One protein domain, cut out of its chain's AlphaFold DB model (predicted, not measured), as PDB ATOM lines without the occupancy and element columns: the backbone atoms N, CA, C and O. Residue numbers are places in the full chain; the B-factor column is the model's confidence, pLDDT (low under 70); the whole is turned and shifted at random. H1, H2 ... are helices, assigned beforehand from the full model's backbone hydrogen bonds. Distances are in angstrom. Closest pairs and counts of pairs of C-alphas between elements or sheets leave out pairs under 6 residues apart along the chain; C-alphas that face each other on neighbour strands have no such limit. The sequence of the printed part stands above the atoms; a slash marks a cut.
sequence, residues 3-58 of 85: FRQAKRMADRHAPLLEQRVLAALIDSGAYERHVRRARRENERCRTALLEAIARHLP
ATOM      1  N   PHE A   3      26.132  41.992  12.103       82.44
ATOM      2  CA  PHE A   3      25.347  41.018  11.328       82.44
ATOM      3  C   PHE A   3      24.560  41.645  10.160       82.44
ATOM      4  O   PHE A   3      24.546  41.129   9.045       82.44
ATOM      5  N   ARG A   4      23.948  42.816  10.379       79.56
ATOM      6  CA  ARG A   4      23.195  43.554   9.344       79.56
ATOM      7  C   ARG A   4      24.102  44.176   8.276       79.56
ATOM      8  O   ARG A   4      23.623  44.489   7.187       79.56
ATOM      9  N   GLN A   5      25.362  44.442   8.611       84.88
ATOM     10  CA  GLN A   5      26.365  44.954   7.674       84.88
ATOM     11  C   GLN A   5      26.924  43.807   6.829       84.88
ATOM     12  O   GLN A   5      26.885  43.900   5.608       84.88
ATOM     13  N   ALA A   6      27.301  42.695   7.467       86.44
ATOM     14  CA  ALA A   6      27.744  41.474   6.796       86.44
ATOM     15  C   ALA A   6      26.684  40.934   5.823       86.44
ATOM     16  O   ALA A   6      27.001  40.668   4.668       86.44
ATOM     17  N   LYS A   7      25.402  40.880   6.233       82.31
ATOM     18  CA  LYS A   7      24.312  40.483   5.328       82.31
ATOM     19  C   LYS A   7      24.257  41.389   4.103       82.31
ATOM     20  O   LYS A   7      24.223  40.873   3.003       82.31
ATOM     21  N   ARG A   8      24.313  42.715   4.271       80.62
ATOM     22  CA  ARG A   8      24.274  43.668   3.147       80.62
ATOM     23  C   ARG A   8      25.437  43.516   2.166       80.62
ATOM     24  O   ARG A   8      25.233  43.798   0.990       80.62
ATOM     25  N   MET A   9      26.612  43.115   2.651       84.69
ATOM     26  CA  MET A   9      27.794  42.867   1.821       84.69
ATOM     27  C   MET A   9      27.721  41.530   1.075       84.69
ATOM     28  O   MET A   9      28.221  41.458  -0.040       84.69
ATOM     29  N   ALA A  10      27.094  40.506   1.664       83.19
ATOM     30  CA  ALA A  10      26.851  39.224   1.001       83.19
ATOM     31  C   ALA A  10      25.675  39.328   0.011       83.19
ATOM     32  O   ALA A  10      25.865  39.203  -1.192       83.19
ATOM     33  N   ASP A  11      24.476  39.667   0.502       73.31
ATOM     34  CA  ASP A  11      23.290  39.923  -0.321       73.31
ATOM     35  C   ASP A  11      22.246  40.778   0.426       73.31
ATOM     36  O   ASP A  11      21.960  40.570   1.606       73.31
ATOM     37  N   ARG A  12      21.596  41.733  -0.259       68.44
ATOM     38  CA  ARG A  12      20.733  42.751   0.388       68.44
ATOM     39  C   ARG A  12      19.622  42.172   1.270       68.44
ATOM     40  O   ARG A  12      19.423  42.648   2.386       68.44
ATOM     41  N   HIS A  13      18.909  41.164   0.780       71.75
ATOM     42  CA  HIS A  13      17.884  40.397   1.490       71.75
ATOM     43  C   HIS A  13      17.543  39.148   0.662       71.75
ATOM     44  O   HIS A  13      17.835  39.115  -0.532       71.75
ATOM     45  N   ALA A  14      16.904  38.137   1.262       77.00
ATOM     46  CA  ALA A  14      16.205  37.128   0.457       77.00
ATOM     47  C   ALA A  14      15.130  37.836  -0.396       77.00
ATOM     48  O   ALA A  14      14.600  38.852   0.064       77.00
ATOM     49  N   PRO A  15      14.820  37.400  -1.621       86.56
ATOM     50  CA  PRO A  15      13.870  38.124  -2.458       86.56
ATOM     51  C   PRO A  15      12.488  38.270  -1.773       86.56
ATOM     52  O   PRO A  15      12.051  37.440  -0.972       86.56
ATOM     53  N   LEU A  16      11.889  39.461  -1.926       89.56
ATOM     54  CA  LEU A  16      10.784  39.926  -1.067       89.56
ATOM     55  C   LEU A  16       9.493  39.135  -1.279       89.56
ATOM     56  O   LEU A  16       8.692  39.017  -0.351       89.56
ATOM     57  N   LEU A  17       9.277  38.629  -2.492       93.56
ATOM     58  CA  LEU A  17       8.101  37.834  -2.815       93.56
ATOM     59  C   LEU A  17       8.108  36.535  -2.005       93.56
ATOM     60  O   LEU A  17       7.129  36.220  -1.340       93.56
ATOM     61  N   GLU A  18       9.238  35.842  -1.979       92.94
ATOM     62  CA  GLU A  18       9.467  34.591  -1.267       92.94
ATOM     63  C   GLU A  18       9.322  34.793   0.240       92.94
ATOM     64  O   GLU A  18       8.692  33.976   0.906       92.94
ATOM     65  N   GLN A  19       9.820  35.914   0.778       93.25
ATOM     66  CA  GLN A  19       9.604  36.262   2.185       93.25
ATOM     67  C   GLN A  19       8.118  36.447   2.514       93.25
ATOM     68  O   GLN A  19       7.649  35.932   3.526       93.25
ATOM     69  N   ARG A  20       7.368  37.166   1.667       96.06
ATOM     70  CA  ARG A  20       5.928  37.397   1.870       96.06
ATOM     71  C   ARG A  20       5.122  36.110   1.749       96.06
ATOM     72  O   ARG A  20       4.234  35.875   2.560       96.06
ATOM     73  N   VAL A  21       5.447  35.276   0.763       96.69
ATOM     74  CA  VAL A  21       4.816  33.966   0.581       96.69
ATOM     75  C   VAL A  21       5.100  33.076   1.788       96.69
ATOM     76  O   VAL A  21       4.170  32.505   2.348       96.69
ATOM     77  N   LEU A  22       6.356  32.996   2.239       96.44
ATOM     78  CA  LEU A  22       6.717  32.203   3.413       96.44
ATOM     79  C   LEU A  22       6.008  32.700   4.678       96.44
ATOM     80  O   LEU A  22       5.480  31.879   5.422       96.44
ATOM     81  N   ALA A  23       5.942  34.017   4.895       97.19
ATOM     82  CA  ALA A  23       5.208  34.596   6.018       97.19
ATOM     83  C   ALA A  23       3.726  34.189   5.989       97.19
ATOM     84  O   ALA A  23       3.223  33.656   6.971       97.19
ATOM     85  N   ALA A  24       3.061  34.306   4.835       98.19
ATOM     86  CA  ALA A  24       1.670  33.875   4.684       98.19
ATOM     87  C   ALA A  24       1.478  32.360   4.919       98.19
ATOM     88  O   ALA A  24       0.464  31.928   5.475       98.19
ATOM     89  N   LEU A  25       2.444  31.526   4.517       98.31
ATOM     90  CA  LEU A  25       2.409  30.081   4.768       98.31
ATOM     91  C   LEU A  25       2.573  29.735   6.254       98.31
ATOM     92  O   LEU A  25       1.953  28.772   6.708       98.31
ATOM     93  N   ILE A  26       3.383  30.498   6.990       98.19
ATOM     94  CA  ILE A  26       3.547  30.363   8.445       98.19
ATOM     95  C   ILE A  26       2.280  30.848   9.158       98.19
ATOM     96  O   ILE A  26       1.686  30.092   9.921       98.19
ATOM     97  N   ASP A  27       1.791  32.051   8.842       98.31
ATOM     98  CA  ASP A  27       0.612  32.644   9.491       98.31
ATOM     99  C   ASP A  27      -0.655  31.787   9.301       98.31
ATOM    100  O   ASP A  27      -1.495  31.681  10.192       98.31
ATOM    101  N   SER A  28      -0.787  31.117   8.151       98.31
ATOM    102  CA  SER A  28      -1.892  30.186   7.859       98.31
ATOM    103  C   SER A  28      -1.706  28.766   8.427       98.31
ATOM    104  O   SER A  28      -2.558  27.880   8.240       98.31
ATOM    105  N   GLY A  29      -0.564  28.484   9.062       98.12
ATOM    106  CA  GLY A  29      -0.180  27.161   9.560       98.12
ATOM    107  C   GLY A  29       0.106  26.121   8.465       98.12
ATOM    108  O   GLY A  29       0.211  24.920   8.741       98.12
ATOM    109  N   ALA A  30       0.129  26.532   7.192       98.38
ATOM    110  CA  ALA A  30       0.361  25.643   6.056       98.38
ATOM    111  C   ALA A  30       1.785  25.081   6.067       98.38
ATOM    112  O   ALA A  30       1.983  23.901   5.759       98.38
ATOM    113  N   TYR A  31       2.751  25.898   6.486       98.25
ATOM    114  CA  TYR A  31       4.144  25.496   6.627       98.25
ATOM    115  C   TYR A  31       4.310  24.360   7.650       98.25
ATOM    116  O   TYR A  31       4.912  23.331   7.346       98.25
ATOM    117  N   GLU A  32       3.690  24.455   8.825       98.06
ATOM    118  CA  GLU A  32       3.747  23.432   9.871       98.06
ATOM    119  C   GLU A  32       3.097  22.124   9.418       98.06
ATOM    120  O   GLU A  32       3.627  21.040   9.682       98.06
ATOM    121  N   ARG A  33       1.953  22.200   8.722       98.31
ATOM    122  CA  ARG A  33       1.303  21.016   8.132       98.31
ATOM    123  C   ARG A  33       2.220  20.344   7.114       98.31
ATOM    124  O   ARG A  33       2.365  19.120   7.141       98.31
ATOM    125  N   HIS A  34       2.869  21.135   6.262       97.50
ATOM    126  CA  HIS A  34       3.842  20.641   5.294       97.50
ATOM    127  C   HIS A  34       5.033  19.961   5.984       97.50
ATOM    128  O   HIS A  34       5.329  18.808   5.678       97.50
ATOM    129  N   VAL A  35       5.660  20.606   6.974       96.69
ATOM    130  CA  VAL A  35       6.800  20.037   7.714       96.69
ATOM    131  C   VAL A  35       6.412  18.740   8.427       96.69
ATOM    132  O   VAL A  35       7.171  17.772   8.395       96.69
ATOM    133  N   ARG A  36       5.221  18.664   9.036       96.69
ATOM    134  CA  ARG A  36       4.738  17.420   9.664       96.69
ATOM    135  C   ARG A  36       4.549  16.302   8.640       96.69
ATOM    136  O   ARG A  36       4.913  15.164   8.929       96.69
ATOM    137  N   ARG A  37       4.004  16.607   7.457       97.00
ATOM    138  CA  ARG A  37       3.884  15.642   6.353       97.00
ATOM    139  C   ARG A  37       5.260  15.171   5.884       97.00
ATOM    140  O   ARG A  37       5.472  13.967   5.811       97.00
ATOM    141  N   ALA A  38       6.185  16.095   5.634       95.69
ATOM    142  CA  ALA A  38       7.546  15.779   5.209       95.69
ATOM    143  C   ALA A  38       8.268  14.892   6.235       95.69
ATOM    144  O   ALA A  38       8.856  13.885   5.867       95.69
ATOM    145  N   ARG A  39       8.143  15.186   7.537       94.19
ATOM    146  CA  ARG A  39       8.709  14.340   8.602       94.19
ATOM    147  C   ARG A  39       8.148  12.920   8.594       94.19
ATOM    148  O   ARG A  39       8.913  11.981   8.752       94.19
ATOM    149  N   ARG A  40       6.834  12.755   8.398       94.75
ATOM    150  CA  ARG A  40       6.214  11.421   8.299       94.75
ATOM    151  C   ARG A  40       6.720  10.643   7.089       94.75
ATOM    152  O   ARG A  40       6.890   9.436   7.192       94.75
ATOM    153  N   GLU A  41       6.937  11.320   5.968       94.75
ATOM    154  CA  GLU A  41       7.482  10.684   4.769       94.75
ATOM    155  C   GLU A  41       8.935  10.259   4.977       94.75
ATOM    156  O   GLU A  41       9.278   9.104   4.752       94.75
ATOM    157  N   ASN A  42       9.762  11.149   5.528       93.50
ATOM    158  CA  ASN A  42      11.154  10.838   5.842       93.50
ATOM    159  C   ASN A  42      11.270   9.670   6.826       93.50
ATOM    160  O   ASN A  42      12.147   8.828   6.661       93.50
ATOM    161  N   GLU A  43      10.374   9.588   7.815       92.69
ATOM    162  CA  GLU A  43      10.335   8.462   8.749       92.69
ATOM    163  C   GLU A  43       9.993   7.151   8.031       92.69
ATOM    164  O   GLU A  43      10.655   6.143   8.251       92.69
ATOM    165  N   ARG A  44       9.022   7.161   7.106       94.31
ATOM    166  CA  ARG A  44       8.706   5.980   6.287       94.31
ATOM    167  C   ARG A  44       9.889   5.538   5.438       94.31
ATOM    168  O   ARG A  44      10.226   4.356   5.448       94.31
ATOM    169  N   CYS A  45      10.529   6.472   4.737       93.94
ATOM    170  CA  CYS A  45      11.719   6.179   3.942       93.94
ATOM    171  C   CYS A  45      12.848   5.620   4.815       93.94
ATOM    172  O   CYS A  45      13.490   4.643   4.433       93.94
ATOM    173  N   ARG A  46      13.069   6.202   6.001       93.50
ATOM    174  CA  ARG A  46      14.084   5.738   6.950       93.50
ATOM    175  C   ARG A  46      13.796   4.316   7.421       93.50
ATOM    176  O   ARG A  46      14.694   3.486   7.361       93.50
ATOM    177  N   THR A  47      12.574   4.025   7.857       93.94
ATOM    178  CA  THR A  47      12.192   2.679   8.304       93.94
ATOM    179  C   THR A  47      12.404   1.653   7.198       93.94
ATOM    180  O   THR A  47      13.076   0.652   7.428       93.94
ATOM    181  N   ALA A  48      11.940   1.940   5.978       95.69
ATOM    182  CA  ALA A  48      12.136   1.049   4.837       95.69
ATOM    183  C   ALA A  48      13.625   0.808   4.529       95.69
ATOM    184  O   ALA A  48      14.025  -0.321   4.245       95.69
ATOM    185  N   LEU A  49      14.461   1.849   4.623       94.44
ATOM    186  CA  LEU A  49      15.907   1.726   4.434       94.44
ATOM    187  C   LEU A  49      16.553   0.846   5.512       94.44
ATOM    188  O   LEU A  49      17.360  -0.021   5.188       94.44
ATOM    189  N   LEU A  50      16.197   1.045   6.784       94.00
ATOM    190  CA  LEU A  50      16.739   0.258   7.896       94.00
ATOM    191  C   LEU A  50      16.304  -1.211   7.821       94.00
ATOM    192  O   LEU A  50      17.122  -2.100   8.047       94.00
ATOM    193  N   GLU A  51      15.053  -1.475   7.441       95.88
ATOM    194  CA  GLU A  51      14.566  -2.833   7.184       95.88
ATOM    195  C   GLU A  51      15.311  -3.500   6.022       95.88
ATOM    196  O   GLU A  51      15.664  -4.675   6.105       95.88
ATOM    197  N   ALA A  52      15.576  -2.761   4.940       96.56
ATOM    198  CA  ALA A  52      16.338  -3.273   3.806       96.56
ATOM    199  C   ALA A  52      17.793  -3.583   4.190       96.56
ATOM    200  O   ALA A  52      18.295  -4.646   3.834       96.56
ATOM    201  N   ILE A  53      18.443  -2.705   4.963       94.88
ATOM    202  CA  ILE A  53      19.785  -2.939   5.513       94.88
ATOM    203  C   ILE A  53      19.797  -4.229   6.339       94.88
ATOM    204  O   ILE A  53      20.613  -5.105   6.074       94.88
ATOM    205  N   ALA A  54      18.853  -4.385   7.270       94.50
ATOM    206  CA  ALA A  54      18.773  -5.567   8.126       94.50
ATOM    207  C   ALA A  54      18.499  -6.868   7.347       94.50
ATOM    208  O   ALA A  54      18.907  -7.942   7.779       94.50
ATOM    209  N   ARG A  55      17.793  -6.786   6.211       97.38
ATOM    210  CA  ARG A  55      17.457  -7.952   5.380       97.38
ATOM    211  C   ARG A  55      18.576  -8.353   4.422       97.38
ATOM    212  O   ARG A  55      18.709  -9.535   4.121       97.38
ATOM    213  N   HIS A  56      19.304  -7.381   3.879       96.06
ATOM    214  CA  HIS A  56      20.174  -7.599   2.722       96.06
ATOM    215  C   HIS A  56      21.665  -7.461   3.019       96.06
ATOM    216  O   HIS A  56      22.465  -7.946   2.220       96.06
ATOM    217  N   LEU A  57      22.055  -6.816   4.121       94.75
ATOM    218  CA  LEU A  57      23.462  -6.654   4.476       94.75
ATOM    219  C   LEU A  57      23.909  -7.657   5.551       94.75
ATOM    220  O   LEU A  57      23.085  -8.133   6.333       94.75
ATOM    221  N   PRO A  58      25.218  -7.973   5.597       93.69
ATOM    222  CA  PRO A  58      25.813  -8.748   6.680       93.69
ATOM    223  C   PRO A  58      25.524  -8.154   8.064       93.69
ATOM    224  O   PRO A  58      25.363  -6.941   8.216       93.69
TER     225      PRO A  58
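What this domain is: This is residues 3 to 58 of the 85 residues of the protein "PLP-dependent aminotransferase family protein" of Xylella fastidiosa subsp. multiplex (UniProt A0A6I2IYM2). One long, straight helix, H3, makes most of the length of an open, extended model, and before its first residue, Ala 30, the backbone turns a corner from the shorter helix H2, the two making an L. Beyond H2 the small helix H1 sits off by itself at the end of a short link, and the three helices gather round no common core. The printed part has 56 residues, with three named helices in the order H1, H2, H3 and no named strand; the class is all helix. The whole is extended, with a radius of gyration of the C-alphas of 19.3 A, and its flat outline spans 54 by 30 by 16 A.

How they stand to each other: H3, residues 30 to 56, is the longest helix. H2, residues 16 to 27, and H3 only just touch, with 3 pairs of C-alphas within 8 A, and they touch only at the corner by their link. Their closest C-alphas, those of Leu 25 and Tyr 31, are 5.2 A apart. Their lines are about perpendicular, at 84 degrees. H2 touches H3 with residues 22 to 26 alone, and H3 touches H2 with residues 31 to 32 alone. H1, residues 3 to 10, is apart from H2 and from H3. In H1, H2 and H3 every O i to N i+4 pair is within hydrogen-bond range.

Where its parts are: H3 measures 38.8 A from C-alpha 30 at (0.361, 25.643, 6.056) to C-alpha 56 at (20.174, -7.599, 2.722). H2 measures 16.4 A from first to last C-alpha. H1 measures 10.6 A and begins with C-alpha 3 at (25.347, 41.018, 11.328).

The domain as a whole: The two C-alphas farthest apart, those of Gln 5 and Pro 58, are 53.7 A apart. Residues 35 to 58, of which 35 to 56 belong to H3, stand free. The printed part has no cut, and both links are tight. The mean pLDDT of the printed part is 92.1, and residue 12 alone is under 70.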